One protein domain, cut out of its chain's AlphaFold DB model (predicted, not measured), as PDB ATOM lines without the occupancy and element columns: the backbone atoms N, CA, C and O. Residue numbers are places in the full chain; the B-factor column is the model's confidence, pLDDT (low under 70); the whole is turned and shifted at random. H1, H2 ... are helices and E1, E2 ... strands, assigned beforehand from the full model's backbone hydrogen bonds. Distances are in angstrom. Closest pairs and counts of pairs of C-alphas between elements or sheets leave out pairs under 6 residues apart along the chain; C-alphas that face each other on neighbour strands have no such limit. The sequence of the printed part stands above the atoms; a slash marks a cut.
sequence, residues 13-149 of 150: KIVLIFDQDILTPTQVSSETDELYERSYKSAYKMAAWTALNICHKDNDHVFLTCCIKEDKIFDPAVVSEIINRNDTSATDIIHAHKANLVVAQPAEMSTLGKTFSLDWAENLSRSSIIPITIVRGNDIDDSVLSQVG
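Overview. This is residues 13 to 149 of the 150 residues of an uncharacterized protein of Smittium culicis (UniProt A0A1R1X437). A strongly twisted parallel sheet, E2 E1 E3 E4, forms the middle layer, with the long helix H2 over one face and H5 and the short H4 over the other. H6 packs on H2, and H3 sits by the edge strand E2. The printed part has 137 residues, with six named helices and four named strands in the order E1 H1 H2 E2 H3 H4 E3 H5 E4 H6; the class is mixed, helices and strands. It is compact, with a radius of gyration of the C-alphas of 14.5 A, and spans 42 by 34 by 30 A.

Along the chain. Begin with the sheet: find C-alpha 13 at (165.334, 217.369, 234.403), where E1, residues 13 to 19, sets out on its 19.4 A. Its neighbours are E2, residues 60 to 67, 21.8 A long, and E3, residues 101 to 105; E4 is residues 132 to 134. H2, residues 30 to 53, runs 34.9 A from C-alpha 30 at (195.453, 192.997, 234.715). H5, residues 111 to 127, is 24.6 A long. The short helices are H1, residues 20 to 23, H3, residues 76 to 82, H4, residues 90 to 96, and H6, residues 143 to 148, which ends at C-alpha 148 at (182.293, 216.193, 245.817).

Arrangement. Look first at E2 and E1, parallel at 23 degrees, where N 16 and O 63 are 2.8 A apart, within hydrogen-bond range. E1 and E3 are parallel at 17 degrees, with N 17 and O 103 at 2.9 A; E3 and E4 are parallel at 22 degrees, with N 104 and O 133 at 2.9 A. H2 runs along the strands at a height over the sheet of 11.0 A; its closest C-alpha pair with E1 is Leu 16 and Ala 47, 7.4 A. On the opposite face, H5 runs along the strands over E3 and E4 at a height of 8.2 A. H4, on the same face as H5, is over E1 at 9.1 A. E1, H1, H2, E2 and E3, H5, E4 are strand-helix-strand units, parallel neighbour strands joined through helices, with right-handed crossovers. H6 touches H2, closest at C-alphas Leu 145 and Ala 48, 6.1 A, through residues 44 to 52 of H2 alone. H1 and H3 only graze the sheet. Every O i to N i+4 pair is within hydrogen-bond range in H4, against 18 of 20 in H2, 2 of 3 in H3, 11 of 13 in H5 and 1 of 2 in H6; H1 is too short for such a pair.

Size, cuts and confidence. The C-alphas of Ser 29 and Asn 59 are the two farthest apart, 43.2 A. The printed part has no cut and no long link. Mean pLDDT of the printed part is 74.6; look for values under 70 at residues 25 to 33, 68 to 90 and 109 to 118.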
ATOM      1  N   LYS A  13     164.835 218.728 234.628       90.31
ATOM      2  CA  LYS A  13     165.334 217.369 234.403       90.31
ATOM      3  C   LYS A  13     166.665 217.434 233.677       90.31
ATOM      4  O   LYS A  13     166.718 217.909 232.543       90.31
ATOM      5  N   ILE A  14     167.719 216.967 234.331       89.88
ATOM      6  CA  ILE A  14     169.057 216.867 233.748       89.88
ATOM      7  C   ILE A  14     169.336 215.389 233.517       89.88
ATOM      8  O   ILE A  14     169.179 214.589 234.436       89.88
ATOM      9  N   VAL A  15     169.726 215.020 232.302       88.56
ATOM     10  CA  VAL A  15     170.097 213.640 231.975       88.56
ATOM     11  C   VAL A  15     171.583 213.586 231.649       88.56
ATOM     12  O   VAL A  15     172.047 214.279 230.746       88.56
ATOM     13  N   LEU A  16     172.315 212.761 232.388       88.50
ATOM     14  CA  LEU A  16     173.699 212.394 232.119       88.50
ATOM     15  C   LEU A  16     173.700 211.133 231.253       88.50
ATOM     16  O   LEU A  16     173.272 210.087 231.731       88.50
ATOM     17  N   ILE A  17     174.149 211.235 230.000       84.88
ATOM     18  CA  ILE A  17     174.239 210.102 229.070       84.88
ATOM     19  C   ILE A  17     175.703 209.718 228.884       84.88
ATOM     20  O   ILE A  17     176.495 210.508 228.369       84.88
ATOM     21  N   PHE A  18     176.037 208.488 229.250       83.31
ATOM     22  CA  PHE A  18     177.350 207.900 229.010       83.31
ATOM     23  C   PHE A  18     177.319 207.012 227.768       83.31
ATOM     24  O   PHE A  18     176.341 206.309 227.502       83.31
ATOM     25  N   ASP A  19     178.403 207.040 227.003       78.62
ATOM     26  CA  ASP A  19     178.671 206.025 225.992       78.62
ATOM     27  C   ASP A  19     178.931 204.673 226.674       78.62
ATOM     28  O   ASP A  19     179.680 204.602 227.651       78.62
ATOM     29  N   GLN A  20     178.331 203.602 226.155       75.31
ATOM     30  CA  GLN A  20     178.472 202.249 226.695       75.31
ATOM     31  C   GLN A  20     179.925 201.819 226.883       75.31
ATOM     32  O   GLN A  20     180.239 201.154 227.871       75.31
ATOM     33  N   ASP A  21     180.821 202.225 225.985       76.12
ATOM     34  CA  ASP A  21     182.231 201.831 226.047       76.12
ATOM     35  C   ASP A  21     182.965 202.387 227.275       76.12
ATOM     36  O   ASP A  21     183.995 201.847 227.665       76.12
ATOM     37  N   ILE A  22     182.437 203.433 227.917       76.06
ATOM     38  CA  ILE A  22     182.997 203.984 229.160       76.06
ATOM     39  C   ILE A  22     182.730 203.043 230.339       76.06
ATOM     40  O   ILE A  22     183.517 202.974 231.279       76.06
ATOM     41  N   LEU A  23     181.604 202.330 230.288       73.31
ATOM     42  CA  LEU A  23     181.068 201.533 231.390       73.31
ATOM     43  C   LEU A  23     181.229 200.025 231.166       73.31
ATOM     44  O   LEU A  23     180.775 199.223 231.983       73.31
ATOM     45  N   THR A  24     181.874 199.639 230.067       70.06
ATOM     46  CA  THR A  24     182.065 198.245 229.673       70.06
ATOM     47  C   THR A  24     183.523 197.822 229.876       70.06
ATOM     48  O   THR A  24     184.402 198.368 229.207       70.06
ATOM     49  N   PRO A  25     183.809 196.821 230.725       64.44
ATOM     50  CA  PRO A  25     185.136 196.218 230.789       64.44
ATOM     51  C   PRO A  25     185.439 195.414 229.510       64.44
ATOM     52  O   PRO A  25     184.624 194.618 229.046       64.44
ATOM     53  N   THR A  26     186.622 195.609 228.920       59.97
ATOM     54  CA  THR A  26     186.964 195.072 227.586       59.97
ATOM     55  C   THR A  26     187.452 193.619 227.568       59.97
ATOM     56  O   THR A  26     187.373 192.998 226.514       59.97
ATOM     57  N   GLN A  27     187.931 193.068 228.688       55.09
ATOM     58  CA  GLN A  27     188.147 191.642 229.021       55.09
ATOM     59  C   GLN A  27     188.991 191.581 230.308       55.09
ATOM     60  O   GLN A  27     189.823 192.453 230.540       55.09
ATOM     61  N   VAL A  28     188.780 190.560 231.147       50.94
ATOM     62  CA  VAL A  28     189.406 190.427 232.477       50.94
ATOM     63  C   VAL A  28     190.894 190.058 232.341       50.94
ATOM     64  O   VAL A  28     191.253 188.881 232.309       50.94
ATOM     65  N   SER A  29     191.774 191.052 232.220       53.44
ATOM     66  CA  SER A  29     193.229 190.908 232.373       53.44
ATOM     67  C   SER A  29     193.813 192.147 233.062       53.44
ATOM     68  O   SER A  29     193.277 193.244 232.936       53.44
ATOM     69  N   SER A  30     194.924 191.986 233.783       52.56
ATOM     70  CA  SER A  30     195.453 192.997 234.715       52.56
ATOM     71  C   SER A  30     195.917 194.315 234.077       52.56
ATOM     72  O   SER A  30     195.856 195.347 234.728       52.56
ATOM     73  N   GLU A  31     196.367 194.314 232.816       50.75
ATOM     74  CA  GLU A  31     196.693 195.555 232.076       50.75
ATOM     75  C   GLU A  31     195.433 196.257 231.529       50.75
ATOM     76  O   GLU A  31     195.456 197.443 231.200       50.75
ATOM     77  N   THR A  32     194.316 195.533 231.441       56.88
ATOM     78  CA  THR A  32     193.032 196.035 230.936       56.88
ATOM     79  C   THR A  32     192.210 196.696 232.050       56.88
ATOM     80  O   THR A  32     191.449 197.624 231.767       56.88
ATOM     81  N   ASP A  33     192.436 196.305 233.310       64.00
ATOM     82  CA  ASP A  33     191.848 196.950 234.495       64.00
ATOM     83  C   ASP A  33     192.229 198.434 234.584       64.00
ATOM     84  O   ASP A  33     191.368 199.266 234.839       64.00
ATOM     85  N   GLU A  34     193.472 198.823 234.277       70.38
ATOM     86  CA  GLU A  34     193.888 200.236 234.353       70.38
ATOM     87  C   GLU A  34     193.148 201.136 233.346       70.38
ATOM     88  O   GLU A  34     192.826 202.292 233.638       70.38
ATOM     89  N   LEU A  35     192.860 200.621 232.146       71.06
ATOM     90  CA  LEU A  35     192.112 201.351 231.116       71.06
ATOM     91  C   LEU A  35     190.629 201.476 231.468       71.06
ATOM     92  O   LEU A  35     190.023 202.523 231.204       71.06
ATOM     93  N   TYR A  36     190.061 200.426 232.059       70.75
ATOM     94  CA  TYR A  36     188.698 200.435 232.564       70.75
ATOM     95  C   TYR A  36     188.564 201.403 233.744       70.75
ATOM     96  O   TYR A  36     187.750 202.319 233.673       70.75
ATOM     97  N   GLU A  37     189.438 201.309 234.747       75.81
ATOM     98  CA  GLU A  37     189.497 202.224 235.893       75.81
ATOM     99  C   GLU A  37     189.656 203.682 235.452       75.81
ATOM    100  O   GLU A  37     188.983 204.577 235.962       75.81
ATOM    101  N   ARG A  38     190.492 203.950 234.439       78.00
ATOM    102  CA  ARG A  38     190.627 205.301 233.881       78.00
ATOM    103  C   ARG A  38     189.328 205.792 233.238       78.00
ATOM    104  O   ARG A  38     188.937 206.937 233.467       78.00
ATOM    105  N   SER A  39     188.670 204.952 232.441       75.31
ATOM    106  CA  SER A  39     187.393 205.286 231.790       75.31
ATOM    107  C   SER A  39     186.282 205.494 232.821       75.31
ATOM    108  O   SER A  39     185.532 206.468 232.749       75.31
ATOM    109  N   TYR A  40     186.239 204.650 233.845       76.62
ATOM    110  CA  TYR A  40     185.276 204.733 234.932       76.62
ATOM    111  C   TYR A  40     185.493 205.981 235.795       76.62
ATOM    112  O   TYR A  40     184.565 206.757 236.036       76.62
ATOM    113  N   LYS A  41     186.747 206.286 236.147       82.44
ATOM    114  CA  LYS A  41     187.122 207.554 236.784       82.44
ATOM    115  C   LYS A  41     186.729 208.750 235.918       82.44
ATOM    116  O   LYS A  41     186.254 209.757 236.439       82.44
ATOM    117  N   SER A  42     186.881 208.652 234.598       84.44
ATOM    118  CA  SER A  42     186.439 209.690 233.663       84.44
ATOM    119  C   SER A  42     184.921 209.928 233.737       84.44
ATOM    120  O   SER A  42     184.493 211.086 233.747       84.44
ATOM    121  N   ALA A  43     184.101 208.877 233.869       83.06
ATOM    122  CA  ALA A  43     182.656 209.007 234.094       83.06
ATOM    123  C   ALA A  43     182.331 209.761 235.392       83.06
ATOM    124  O   ALA A  43     181.539 210.710 235.386       83.06
ATOM    125  N   TYR A  44     183.004 209.412 236.493       84.38
ATOM    126  CA  TYR A  44     182.834 210.121 237.762       84.38
ATOM    127  C   TYR A  44     183.238 211.587 237.681       84.38
ATOM    128  O   TYR A  44     182.555 212.439 238.249       84.38
ATOM    129  N   LYS A  45     184.303 211.912 236.941       88.75
ATOM    130  CA  LYS A  45     184.716 213.305 236.743       88.75
ATOM    131  C   LYS A  45     183.648 214.115 236.029       88.75
ATOM    132  O   LYS A  45     183.356 215.228 236.460       88.75
ATOM    133  N   MET A  46     183.026 213.560 234.989       89.81
ATOM    134  CA  MET A  46     181.923 214.232 234.299       89.81
ATOM    135  C   MET A  46     180.715 214.432 235.221       89.81
ATOM    136  O   MET A  46     180.159 215.534 235.273       89.81
ATOM    137  N   ALA A  47     180.336 213.406 235.988       87.44
ATOM    138  CA  ALA A  47     179.226 213.498 236.933       87.44
ATOM    139  C   ALA A  47     179.493 214.550 238.027       87.44
ATOM    140  O   ALA A  47     178.644 215.407 238.278       87.44
ATOM    141  N   ALA A  48     180.692 214.543 238.618       88.81
ATOM    142  CA  ALA A  48     181.125 215.508 239.626       88.81
ATOM    143  C   ALA A  48     181.165 216.937 239.068       88.81
ATOM    144  O   ALA A  48     180.621 217.864 239.668       88.81
ATOM    145  N   TRP A  49     181.742 217.118 237.879       92.88
ATOM    146  CA  TRP A  49     181.781 218.415 237.216       92.88
ATOM    147  C   TRP A  49     180.375 218.939 236.918       92.88
ATOM    148  O   TRP A  49     180.088 220.105 237.183       92.88
ATOM    149  N   THR A  50     179.472 218.080 236.441       90.38
ATOM    150  CA  THR A  50     178.073 218.457 236.196       90.38
ATOM    151  C   THR A  50     177.380 218.866 237.492       90.38
ATOM    152  O   THR A  50     176.692 219.888 237.531       90.38
ATOM    153  N   ALA A  51     177.593 218.109 238.571       89.00
ATOM    154  CA  ALA A  51     177.033 218.422 239.878       89.00
ATOM    155  C   ALA A  51     177.482 219.802 240.389       89.00
ATOM    156  O   ALA A  51     176.663 220.532 240.941       89.00
ATOM    157  N   LEU A  52     178.746 220.173 240.166       89.69
ATOM    158  CA  LEU A  52     179.316 221.444 240.623       89.69
ATOM    159  C   LEU A  52     178.963 222.642 239.731       89.69
ATOM    160  O   LEU A  52     178.845 223.755 240.235       89.69
ATOM    161  N   ASN A  53     178.816 222.437 238.418       92.94
ATOM    162  CA  ASN A  53     178.742 223.541 237.452       92.94
ATOM    163  C   ASN A  53     177.357 223.736 236.822       92.94
ATOM    164  O   ASN A  53     177.073 224.805 236.286       92.94
ATOM    165  N   ILE A  54     176.498 222.715 236.850       92.75
ATOM    166  CA  ILE A  54     175.204 222.729 236.150       92.75
ATOM    167  C   ILE A  54     174.042 222.545 237.131       92.75
ATOM    168  O   ILE A  54     173.002 223.207 236.993       92.75
ATOM    169  N   CYS A  55     174.199 221.634 238.090       90.81
ATOM    170  CA  CYS A  55     173.122 221.216 238.976       90.81
ATOM    171  C   CYS A  55     172.869 222.201 240.124       90.81
ATOM    172  O   CYS A  55     173.777 222.714 240.767       90.81
ATOM    173  N   HIS A  56     171.593 222.380 240.446       89.31
ATOM    174  CA  HIS A  56     171.087 223.131 241.584       89.31
ATOM    175  C   HIS A  56     170.277 222.179 242.463       89.31
ATOM    176  O   HIS A  56     169.196 221.728 242.076       89.31
ATOM    177  N   LYS A  57     170.793 221.888 243.661       84.12
ATOM    178  CA  LYS A  57     170.295 220.854 244.588       84.12
ATOM    179  C   LYS A  57     168.769 220.833 244.778       84.12
ATOM    180  O   LYS A  57     168.159 219.762 244.813       84.12
ATOM    181  N   ASP A  58     168.148 222.004 244.873       85.31
ATOM    182  CA  ASP A  58     166.723 222.129 245.201       85.31
ATOM    183  C   ASP A  58     165.810 222.295 243.981       85.31
ATOM    184  O   ASP A  58     164.586 222.187 244.107       85.31
ATOM    185  N   ASN A  59     166.395 222.507 242.800       87.38
ATOM    186  CA  ASN A  59     165.674 222.841 241.569       87.38
ATOM    187  C   ASN A  59     165.828 221.796 240.467       87.38
ATOM    188  O   ASN A  59     164.991 221.747 239.565       87.38
ATOM    189  N   ASP A  60     166.840 220.938 240.569       89.38
ATOM    190  CA  ASP A  60     167.154 219.944 239.556       89.38
ATOM    191  C   ASP A  60     166.871 218.518 240.036       89.38
ATOM    192  O   ASP A  60     166.900 218.192 241.228       89.38
ATOM    193  N   HIS A  61     166.558 217.661 239.072       87.38
ATOM    194  CA  HIS A  61     166.505 216.215 239.224       87.38
ATOM    195  C   HIS A  61     167.413 215.619 238.151       87.38
ATOM    196  O   HIS A  61     167.167 215.816 236.958       87.38
ATOM    197  N   VAL A  62     168.461 214.924 238.589       85.81
ATOM    198  CA  VAL A  62     169.469 214.311 237.721       85.81
ATOM    199  C   VAL A  62     169.130 212.840 237.491       85.81
ATOM    200  O   VAL A  62     168.846 212.120 238.444       85.81
ATOM    201  N   PHE A  63     169.174 212.406 236.238       83.06
ATOM    202  CA  PHE A  63     169.125 211.002 235.845       83.06
ATOM    203  C   PHE A  63     170.476 210.601 235.259       83.06
ATOM    204  O   PHE A  63     171.029 211.352 234.456       83.06
ATOM    205  N   LEU A  64     170.980 209.426 235.628       78.56
ATOM    206  CA  LEU A  64     172.137 208.803 234.992       78.56
ATOM    207  C   LEU A  64     171.652 207.699 234.062       78.56
ATOM    208  O   LEU A  64     170.751 206.940 234.414       78.56
ATOM    209  N   THR A  65     172.204 207.643 232.856       75.69
ATOM    210  CA  THR A  65     171.823 206.643 231.860       75.69
ATOM    211  C   THR A  65     172.952 206.393 230.868       75.69
ATOM    212  O   THR A  65     173.876 207.192 230.724       75.69
ATOM    213  N   CYS A  66     172.875 205.266 230.176       74.31
ATOM    214  CA  CYS A  66     173.872 204.810 229.227       74.31
ATOM    215  C   CYS A  66     173.208 204.546 227.875       74.31
ATOM    216  O   CYS A  66     172.130 203.956 227.817       74.31
ATOM    217  N   CYS A  67     173.856 204.948 226.782       70.12
ATOM    218  CA  CYS A  67     173.418 204.593 225.435       70.12
ATOM    219  C   CYS A  67     174.030 203.244 225.044       70.12
ATOM    220  O   CYS A  67     175.214 203.177 224.715       70.12
ATOM    221  N   ILE A  68     173.222 202.184 225.075       67.94
ATOM    222  CA  ILE A  68     173.630 200.837 224.654       67.94
ATOM    223  C   ILE A  68     173.636 200.788 223.121       67.94
ATOM    224  O   ILE A  68     172.629 201.095 222.486       67.94
ATOM    225  N   LYS A  69     174.788 200.466 222.531       65.31
ATOM    226  CA  LYS A  69     174.988 200.352 221.076       65.31
ATOM    227  C   LYS A  69     175.121 198.900 220.627       65.31
ATOM    228  O   LYS A  69     174.774 198.586 219.493       65.31
ATOM    229  N   GLU A  70     175.642 198.039 221.496       67.38
ATOM    230  CA  GLU A  70     175.917 196.628 221.230       67.38
ATOM    231  C   GLU A  70     175.636 195.796 222.490       67.38
ATOM    232  O   GLU A  70     175.651 196.316 223.608       67.38
ATOM    233  N   ASP A  71     175.436 194.488 222.343       65.19
ATOM    234  CA  ASP A  71     175.331 193.583 223.489       65.19
ATOM    235  C   ASP A  71     176.711 193.402 224.142       65.19
ATOM    236  O   ASP A  71     177.526 192.589 223.701       65.19
ATOM    237  N   LYS A  72     176.987 194.169 225.204       66.81
ATOM    238  CA  LYS A  72     178.212 194.042 226.009       66.81
ATOM    239  C   LYS A  72     177.905 193.723 227.467       66.81
ATOM    240  O   LYS A  72     176.838 194.045 227.987       66.81
ATOM    241  N   ILE A  73     178.867 193.077 228.127       64.00
ATOM    242  CA  ILE A  73     178.795 192.765 229.556       64.00
ATOM    243  C   ILE A  73     179.074 194.048 230.334       64.00
ATOM    244  O   ILE A  73     180.161 194.606 230.236       64.00
ATOM    245  N   PHE A  74     178.103 194.495 231.122       62.34
ATOM    246  CA  PHE A  74     178.275 195.607 232.050       62.34
ATOM    247  C   PHE A  74     178.736 195.097 233.415       62.34
ATOM    248  O   PHE A  74     178.342 194.009 233.845       62.34
ATOM    249  N   ASP A  75     179.530 195.905 234.113       58.62
ATOM    250  CA  ASP A  75     179.866 195.637 235.511       58.62
ATOM    251  C   ASP A  75     178.583 195.674 236.376       58.62
ATOM    252  O   ASP A  75     177.808 196.628 236.263       58.62
ATOM    253  N   PRO A  76     178.321 194.674 237.241       53.44
ATOM    254  CA  PRO A  76     177.150 194.645 238.118       53.44
ATOM    255  C   PRO A  76     176.924 195.909 238.967       53.44
ATOM    256  O   PRO A  76     175.770 196.271 239.210       53.44
ATOM    257  N   ALA A  77     177.990 196.593 239.401       56.53
ATOM    258  CA  ALA A  77     177.900 197.864 240.118       56.53
ATOM    259  C   ALA A  77     177.239 198.939 239.242       56.53
ATOM    260  O   ALA A  77     176.336 199.644 239.694       56.53
ATOM    261  N   VAL A  78     177.597 198.971 237.957       53.78
ATOM    262  CA  VAL A  78     177.013 199.851 236.939       53.78
ATOM    263  C   VAL A  78     175.601 199.384 236.547       53.78
ATOM    264  O   VAL A  78     174.692 200.199 236.388       53.78
ATOM    265  N   VAL A  79     175.368 198.069 236.449       47.50
ATOM    266  CA  VAL A  79     174.049 197.497 236.116       47.50
ATOM    267  C   VAL A  79     172.991 197.914 237.129       47.50
ATOM    268  O   VAL A  79     171.874 198.195 236.713       47.50
ATOM    269  N   SER A  80     173.322 198.026 238.421       39.88
ATOM    270  CA  SER A  80     172.371 198.491 239.443       39.88
ATOM    271  C   SER A  80     171.804 199.898 239.167       39.88
ATOM    272  O   SER A  80     170.683 200.195 239.583       39.88
ATOM    273  N   GLU A  81     172.524 200.716 238.389       45.00
ATOM    274  CA  GLU A  81     172.132 202.063 237.964       45.00
ATOM    275  C   GLU A  81     171.516 202.102 236.544       45.00
ATOM    276  O   GLU A  81     170.742 203.007 236.237       45.00
ATOM    277  N   ILE A  82     171.800 201.106 235.687       47.31
ATOM    278  CA  ILE A  82     171.434 201.063 234.251       47.31
ATOM    279  C   ILE A  82     170.140 200.277 233.950       47.31
ATOM    280  O   ILE A  82     169.705 200.249 232.800       47.31
ATOM    281  N   ILE A  83     169.456 199.668 234.931       34.22
ATOM    282  CA  ILE A  83     168.231 198.874 234.676       34.22
ATOM    283  C   ILE A  83     167.037 199.751 234.244       34.22
ATOM    284  O   ILE A  83     166.095 199.974 235.003       34.22
ATOM    285  N   ASN A  84     167.035 200.228 233.000       39.88
ATOM    286  CA  ASN A  84     165.869 200.227 232.129       39.88
ATOM    287  C   ASN A  84     166.227 200.668 230.702       39.88
ATOM    288  O   ASN A  84     166.425 201.855 230.445       39.88
ATOM    289  N   ARG A  85     166.085 199.693 229.793       42.59
ATOM    290  CA  ARG A  85     165.884 199.769 228.335       42.59
ATOM    291  C   ARG A  85     167.110 199.438 227.477       42.59
ATOM    292  O   ARG A  85     167.948 200.283 227.192       42.59
ATOM    293  N   ASN A  86     167.115 198.198 226.987       43.22
ATOM    294  CA  ASN A  86     168.155 197.637 226.123       43.22
ATOM    295  C   ASN A  86     168.072 198.044 224.640       43.22
ATOM    296  O   ASN A  86     168.942 197.652 223.886       43.22
ATOM    297  N   ASP A  87     167.098 198.856 224.220       47.53
ATOM    298  CA  ASP A  87     166.958 199.304 222.823       47.53
ATOM    299  C   ASP A  87     166.401 200.726 222.793       47.53
ATOM    300  O   ASP A  87     165.219 200.961 222.541       47.53
ATOM    301  N   THR A  88     167.185 201.712 223.212       58.00
ATOM    302  CA  THR A  88     166.666 203.075 223.373       58.00
ATOM    303  C   THR A  88     167.692 204.053 222.853       58.00
ATOM    304  O   THR A  88     168.790 204.172 223.391       58.00
ATOM    305  N   SER A  89     167.334 204.736 221.765       68.94
ATOM    306  CA  SER A  89     168.173 205.798 221.233       68.94
ATOM    307  C   SER A  89     168.330 206.895 222.291       68.94
ATOM    308  O   SER A  89     167.468 207.084 223.154       68.94
ATOM    309  N   ALA A  90     169.408 207.673 222.220       68.81
ATOM    310  CA  ALA A  90     169.585 208.812 223.120       68.81
ATOM    311  C   ALA A  90     168.395 209.802 223.051       68.81
ATOM    312  O   ALA A  90     168.029 210.405 224.058       68.81
ATOM    313  N   THR A  91     167.716 209.893 221.904       74.00
ATOM    314  CA  THR A  91     166.471 210.658 221.732       74.00
ATOM    315  C   THR A  91     165.309 210.077 222.543       74.00
ATOM    316  O   THR A  91     164.582 210.815 223.210       74.00
ATOM    317  N   ASP A  92     165.152 208.757 222.563       75.81
ATOM    318  CA  ASP A  92     164.113 208.093 223.355       75.81
ATOM    319  C   ASP A  92     164.353 208.264 224.862       75.81
ATOM    320  O   ASP A  92     163.400 208.458 225.620       75.81
ATOM    321  N   ILE A  93     165.620 208.263 225.294       74.25
ATOM    322  CA  ILE A  93     166.027 208.583 226.672       74.25
ATOM    323  C   ILE A  93     165.600 210.016 227.027       74.25
ATOM    324  O   ILE A  93     164.942 210.242 228.047       74.25
ATOM    325  N   ILE A  94     165.928 210.984 226.167       79.44
ATOM    326  CA  ILE A  94     165.568 212.398 226.341       79.44
ATOM    327  C   ILE A  94     164.057 212.560 226.537       79.44
ATOM    328  O   ILE A  94     163.613 213.224 227.480       79.44
ATOM    329  N   HIS A  95     163.262 211.916 225.681       81.81
ATOM    330  CA  HIS A  95     161.806 211.972 225.762       81.81
ATOM    331  C   HIS A  95     161.255 211.256 226.996       81.81
ATOM    332  O   HIS A  95     160.372 211.795 227.669       81.81
ATOM    333  N   ALA A  96     161.785 210.078 227.334       80.12
ATOM    334  CA  ALA A  96     161.338 209.292 228.481       80.12
ATOM    335  C   ALA A  96     161.509 210.047 229.803       80.12
ATOM    336  O   ALA A  96     160.607 210.045 230.642       80.12
ATOM    337  N   HIS A  97     162.634 210.744 229.960       81.88
ATOM    338  CA  HIS A  97     162.934 211.515 231.164       81.88
ATOM    339  C   HIS A  97     162.390 212.947 231.129       81.88
ATOM    340  O   HIS A  97     162.532 213.669 232.119       81.88
ATOM    341  N   LYS A  98     161.744 213.356 230.025       86.94
ATOM    342  CA  LYS A  98     161.311 214.742 229.775       86.94
ATOM    343  C   LYS A  98     162.457 215.721 230.045       86.94
ATOM    344  O   LYS A  98     162.286 216.706 230.765       86.94
ATOM    345  N   ALA A  99     163.638 215.383 229.529       87.19
ATOM    346  CA  ALA A  99     164.867 216.102 229.807       87.19
ATOM    347  C   ALA A  99     164.744 217.571 229.380       87.19
ATOM    348  O   ALA A  99     164.206 217.888 228.322       87.19
ATOM    349  N   ASN A 100     165.250 218.473 230.216       92.25
ATOM    350  CA  ASN A 100     165.401 219.890 229.891       92.25
ATOM    351  C   ASN A 100     166.830 220.215 229.444       92.25
ATOM    352  O   ASN A 100     167.044 221.219 228.770       92.25
ATOM    353  N   LEU A 101     167.794 219.390 229.854       91.94
ATOM    354  CA  LEU A 101     169.207 219.494 229.523       91.94
ATOM    355  C   LEU A 101     169.808 218.091 229.494       91.94
ATOM    356  O   LEU A 101     169.492 217.261 230.352       91.94
ATOM    357  N   VAL A 102     170.705 217.857 228.542       90.19
ATOM    358  CA  VAL A 102     171.534 216.653 228.497       90.19
ATOM    359  C   VAL A 102     172.992 217.031 228.659       90.19
ATOM    360  O   VAL A 102     173.467 217.987 228.044       90.19
ATOM    361  N   VAL A 103     173.706 216.240 229.448       90.00
ATOM    362  CA  VAL A 103     175.164 216.208 229.431       90.00
ATOM    363  C   VAL A 103     175.580 214.848 228.894       90.00
ATOM    364  O   VAL A 103     175.228 213.820 229.466       90.00
ATOM    365  N   ALA A 104     176.273 214.841 227.762       88.00
ATOM    366  CA  ALA A 104     176.692 213.624 227.085       88.00
ATOM    367  C   ALA A 104     178.205 213.447 227.211       88.00
ATOM    368  O   ALA A 104     178.966 214.377 226.937       88.00
ATOM    369  N   GLN A 105     178.635 212.243 227.577       87.12
ATOM    370  CA  GLN A 105     180.041 211.865 227.590       87.12
ATOM    371  C   GLN A 105     180.316 210.820 226.505       87.12
ATOM    372  O   GLN A 105     179.858 209.683 226.634       87.12
ATOM    373  N   PRO A 106     181.045 211.183 225.433       84.25
ATOM    374  CA  PRO A 106     181.469 210.231 224.416       84.25
ATOM    375  C   PRO A 106     182.580 209.325 224.953       84.25
ATOM    376  O   PRO A 106     183.354 209.732 225.825       84.25
ATOM    377  N   ALA A 107     182.692 208.120 224.394       76.81
ATOM    378  CA  ALA A 107     183.766 207.199 224.748       76.81
ATOM    379  C   ALA A 107     185.159 207.780 224.465       76.81
ATOM    380  O   ALA A 107     185.397 208.474 223.471       76.81
ATOM    381  N   GLU A 108     186.109 207.446 225.334       72.31
ATOM    382  CA  GLU A 108     187.495 207.885 225.218       72.31
ATOM    383  C   GLU A 108     188.315 206.853 224.439       72.31
ATOM    384  O   GLU A 108     188.964 205.976 225.001       72.31
ATOM    385  N   MET A 109     188.270 206.952 223.113       62.12
ATOM    386  CA  MET A 109     188.925 205.996 222.217       62.12
ATOM    387  C   MET A 109     190.281 206.486 221.675       62.12
ATOM    388  O   MET A 109     190.649 207.663 221.771       62.12
ATOM    389  N   SER A 110     191.033 205.566 221.053       55.22
ATOM    390  CA  SER A 110     192.201 205.875 220.212       55.22
ATOM    391  C   SER A 110     191.812 206.767 219.018       55.22
ATOM    392  O   SER A 110     190.633 206.943 218.723       55.22
ATOM    393  N   THR A 111     192.785 207.346 218.304       49.88
ATOM    394  CA  THR A 111     192.558 208.365 217.253       49.88
ATOM    395  C   THR A 111     191.497 207.990 216.208       49.88
ATOM    396  O   THR A 111     190.771 208.870 215.766       49.88
ATOM    397  N   LEU A 112     191.365 206.707 215.846       47.69
ATOM    398  CA  LEU A 112     190.339 206.231 214.906       47.69
ATOM    399  C   LEU A 112     188.951 206.084 215.548       47.69
ATOM    400  O   LEU A 112     187.953 206.422 214.920       47.69
ATOM    401  N   GLY A 113     188.871 205.631 216.802       53.56
ATOM    402  CA  GLY A 113     187.596 205.558 217.521       53.56
ATOM    403  C   GLY A 113     187.075 206.933 217.955       53.56
ATOM    404  O   GLY A 113     185.866 207.121 218.042       53.56
ATOM    405  N   LYS A 114     187.958 207.932 218.127       57.47
ATOM    406  CA  LYS A 114     187.561 209.327 218.404       57.47
ATOM    407  C   LYS A 114     186.617 209.884 217.345       57.47
ATOM    408  O   LYS A 114     185.691 210.597 217.711       57.47
ATOM    409  N   THR A 115     186.835 209.556 216.071       57.25
ATOM    410  CA  THR A 115     185.971 210.017 214.976       57.25
ATOM    411  C   THR A 115     184.548 209.489 215.153       57.25
ATOM    412  O   THR A 115     183.615 210.277 215.210       57.25
ATOM    413  N   PHE A 116     184.379 208.183 215.383       56.38
ATOM    414  CA  PHE A 116     183.054 207.571 215.553       56.38
ATOM    415  C   PHE A 116     182.334 208.002 216.845       56.38
ATOM    416  O   PHE A 116     181.115 208.180 216.848       56.38
ATOM    417  N   SER A 117     183.059 208.187 217.953       58.94
ATOM    418  CA  SER A 117     182.461 208.616 219.228       58.94
ATOM    419  C   SER A 117     182.075 210.098 219.233       58.94
ATOM    420  O   SER A 117     181.038 210.457 219.795       58.94
ATOM    421  N   LEU A 118     182.874 210.963 218.595       62.75
ATOM    422  CA  LEU A 118     182.504 212.364 218.389       62.75
ATOM    423  C   LEU A 118     181.327 212.477 217.422       62.75
ATOM    424  O   LEU A 118     180.396 213.218 217.722       62.75
ATOM    425  N   ASP A 119     181.296 211.670 216.358       70.19
ATOM    426  CA  ASP A 119     180.154 211.611 215.445       70.19
ATOM    427  C   ASP A 119     178.858 211.266 216.191       70.19
ATOM    428  O   ASP A 119     177.827 211.885 215.944       70.19
ATOM    429  N   TRP A 120     178.881 210.332 217.149       76.25
ATOM    430  CA  TRP A 120     177.701 210.028 217.969       76.25
ATOM    431  C   TRP A 120     177.228 211.235 218.793       76.25
ATOM    432  O   TRP A 120     176.050 211.595 218.730       76.25
ATOM    433  N   ALA A 121     178.127 211.873 219.549       74.44
ATOM    434  CA  ALA A 121     177.765 212.997 220.411       74.44
ATOM    435  C   ALA A 121     177.332 214.231 219.598       74.44
ATOM    436  O   ALA A 121     176.379 214.923 219.966       74.44
ATOM    437  N   GLU A 122     177.975 214.481 218.456       75.00
ATOM    438  CA  GLU A 122     177.577 215.528 217.517       75.00
ATOM    439  C   GLU A 122     176.227 215.227 216.865       75.00
ATOM    440  O   GLU A 122     175.375 216.114 216.792       75.00
ATOM    441  N   ASN A 123     175.985 213.987 216.435       77.38
ATOM    442  CA  ASN A 123     174.693 213.576 215.883       77.38
ATOM    443  C   ASN A 123     173.574 213.728 216.916       77.38
ATOM    444  O   ASN A 123     172.494 214.227 216.589       77.38
ATOM    445  N   LEU A 124     173.836 213.368 218.172       77.19
ATOM    446  CA  LEU A 124     172.915 213.586 219.281       77.19
ATOM    447  C   LEU A 124     172.627 215.084 219.475       77.19
ATOM    448  O   LEU A 124     171.468 215.493 219.522       77.19
ATOM    449  N   SER A 125     173.664 215.924 219.502       82.19
ATOM    450  CA  SER A 125     173.501 217.378 219.612       82.19
ATOM    451  C   SER A 125     172.732 217.996 218.441       82.19
ATOM    452  O   SER A 125     172.014 218.970 218.650       82.19
ATOM    453  N   ARG A 126     172.879 217.474 217.217       80.38
ATOM    454  CA  ARG A 126     172.196 217.988 216.015       80.38
ATOM    455  C   ARG A 126     170.742 217.536 215.911       80.38
ATOM    456  O   ARG A 126     169.924 218.257 215.350       80.38
ATOM    457  N   SER A 127     170.438 216.337 216.400       75.19
ATOM    458  CA  SER A 127     169.100 215.735 216.327       75.19
ATOM    459  C   SER A 127     168.194 216.121 217.497       75.19
ATOM    460  O   SER A 127     166.976 215.960 217.417       75.19
ATOM    461  N   SER A 128     168.770 216.648 218.575       78.38
ATOM    462  CA  SER A 128     168.039 217.034 219.775       78.38
ATOM    463  C   SER A 128     167.366 218.401 219.651       78.38
ATOM    464  O   SER A 128     167.957 219.380 219.202       78.38
ATOM    465  N   ILE A 129     166.131 218.486 220.147       82.69
ATOM    466  CA  ILE A 129     165.393 219.746 220.332       82.69
ATOM    467  C   ILE A 129     165.725 220.450 221.657       82.69
ATOM    468  O   ILE A 129     165.258 221.563 221.898       82.69
ATOM    469  N   ILE A 130     166.493 219.797 222.533       88.38
ATOM    470  CA  ILE A 130     166.918 220.340 223.824       88.38
ATOM    471  C   ILE A 130     168.422 220.628 223.841       88.38
ATOM    472  O   ILE A 130     169.173 219.967 223.116       88.38
ATOM    473  N   PRO A 131     168.882 221.564 224.692       90.81
ATOM    474  CA  PRO A 131     170.303 221.831 224.860       90.81
ATOM    475  C   PRO A 131     171.077 220.576 225.275       90.81
ATOM    476  O   PRO A 131     170.664 219.850 226.185       90.81
ATOM    477  N   ILE A 132     172.221 220.361 224.625       89.81
ATOM    478  CA  ILE A 132     173.157 219.276 224.924       89.81
ATOM    479  C   ILE A 132     174.534 219.877 225.175       89.81
ATOM    480  O   ILE A 132     175.015 220.692 224.393       89.81
ATOM    481  N   THR A 133     175.162 219.475 226.274       90.25
ATOM    482  CA  THR A 133     176.564 219.783 226.571       90.25
ATOM    483  C   THR A 133     177.376 218.504 226.444       90.25
ATOM    484  O   THR A 133     177.066 217.510 227.096       90.25
ATOM    485  N   ILE A 134     178.406 218.516 225.605       89.25
ATOM    486  CA  ILE A 134     179.330 217.389 225.468       89.25
ATOM    487  C   ILE A 134     180.487 217.619 226.438       89.25
ATOM    488  O   ILE A 134     181.135 218.663 226.383       89.25
ATOM    489  N   VAL A 135     180.745 216.655 227.318       89.06
ATOM    490  CA  VAL A 135     181.797 216.745 228.336       89.06
ATOM    491  C   VAL A 135     182.693 215.523 228.231       89.06
ATOM    492  O   VAL A 135     182.217 214.395 228.274       89.06
ATOM    493  N   ARG A 136     184.004 215.741 228.103       86.06
ATOM    494  CA  ARG A 136     185.008 214.669 228.123       86.06
ATOM    495  C   ARG A 136     185.666 214.661 229.494       86.06
ATOM    496  O   ARG A 136     186.224 215.678 229.895       86.06
ATOM    497  N   GLY A 137     185.625 213.541 230.213       81.38
ATOM    498  CA  GLY A 137     186.202 213.489 231.558       81.38
ATOM    499  C   GLY A 137     187.724 213.667 231.573       81.38
ATOM    500  O   GLY A 137     188.249 214.197 232.546       81.38
ATOM    501  N   ASN A 138     188.437 213.354 230.484       83.44
ATOM    502  CA  ASN A 138     189.856 213.711 230.334       83.44
ATOM    503  C   ASN A 138     190.145 215.218 230.285       83.44
ATOM    504  O   ASN A 138     191.267 215.612 230.589       83.44
ATOM    505  N   ASP A 139     189.168 216.055 229.925       87.56
ATOM    506  CA  ASP A 139     189.331 217.516 229.963       87.56
ATOM    507  C   ASP A 139     189.087 218.081 231.376       87.56
ATOM    508  O   ASP A 139     189.275 219.276 231.613       87.56
ATOM    509  N   ILE A 140     188.649 217.234 232.313       89.00
ATOM    510  CA  ILE A 140     188.341 217.604 233.690       89.00
ATOM    511  C   ILE A 140     189.473 217.131 234.605       89.00
ATOM    512  O   ILE A 140     189.864 215.958 234.599       89.00
ATOM    513  N   ASP A 141     189.969 218.063 235.414       90.62
ATOM    514  CA  ASP A 141     190.995 217.808 236.420       90.62
ATOM    515  C   ASP A 141     190.478 216.900 237.548       90.62
ATOM    516  O   ASP A 141     189.331 217.009 237.990       90.62
ATOM    517  N   ASP A 142     191.340 216.015 238.044       88.75
ATOM    518  CA  ASP A 142     190.989 215.036 239.076       88.75
ATOM    519  C   ASP A 142     190.589 215.683 240.417       88.75
ATOM    520  O   ASP A 142     189.848 215.074 241.190       88.75
ATOM    521  N   SER A 143     190.993 216.933 240.687       90.12
ATOM    522  CA  SER A 143     190.573 217.684 241.881       90.12
ATOM    523  C   SER A 143     189.057 217.865 241.985       90.12
ATOM    524  O   SER A 143     188.551 218.090 243.086       90.12
ATOM    525  N   VAL A 144     188.312 217.725 240.882       88.94
ATOM    526  CA  VAL A 144     186.844 217.789 240.891       88.94
ATOM    527  C   VAL A 144     186.221 216.717 241.792       88.94
ATOM    528  O   VAL A 144     185.205 216.974 242.431       88.94
ATOM    529  N   LEU A 145     186.844 215.534 241.877       86.12
ATOM    530  CA  LEU A 145     186.343 214.411 242.675       86.12
ATOM    531  C   LEU A 145     186.429 214.749 244.167       86.12
ATOM    532  O   LEU A 145     185.435 214.662 244.890       86.12
ATOM    533  N   SER A 146     187.561 215.326 244.583       86.19
ATOM    534  CA  SER A 146     187.774 215.739 245.973       86.19
ATOM    535  C   SER A 146     186.773 216.801 246.450       86.19
ATOM    536  O   SER A 146     186.427 216.846 247.630       86.19
ATOM    537  N   GLN A 147     186.255 217.630 245.536       83.62
ATOM    538  CA  GLN A 147     185.260 218.663 245.847       83.62
ATOM    539  C   GLN A 147     183.862 218.091 246.106       83.62
ATOM    540  O   GLN A 147     183.063 218.730 246.790       83.62
ATOM    541  N   VAL A 148     183.567 216.896 245.587       78.12
ATOM    542  CA  VAL A 148     182.293 216.193 245.817       78.12
ATOM    543  C   VAL A 148     182.413 215.073 246.858       78.12
ATOM    544  O   VAL A 148     181.427 214.390 247.129       78.12
ATOM    545  N   GLY A 149     183.584 214.926 247.487       70.56
ATOM    546  CA  GLY A 149     183.846 213.928 248.526       70.56
ATOM    547  C   GLY A 149     184.164 212.528 247.994       70.56
ATOM    548  O   GLY A 149     183.904 211.557 248.705       70.56
TER     549      GLY A 149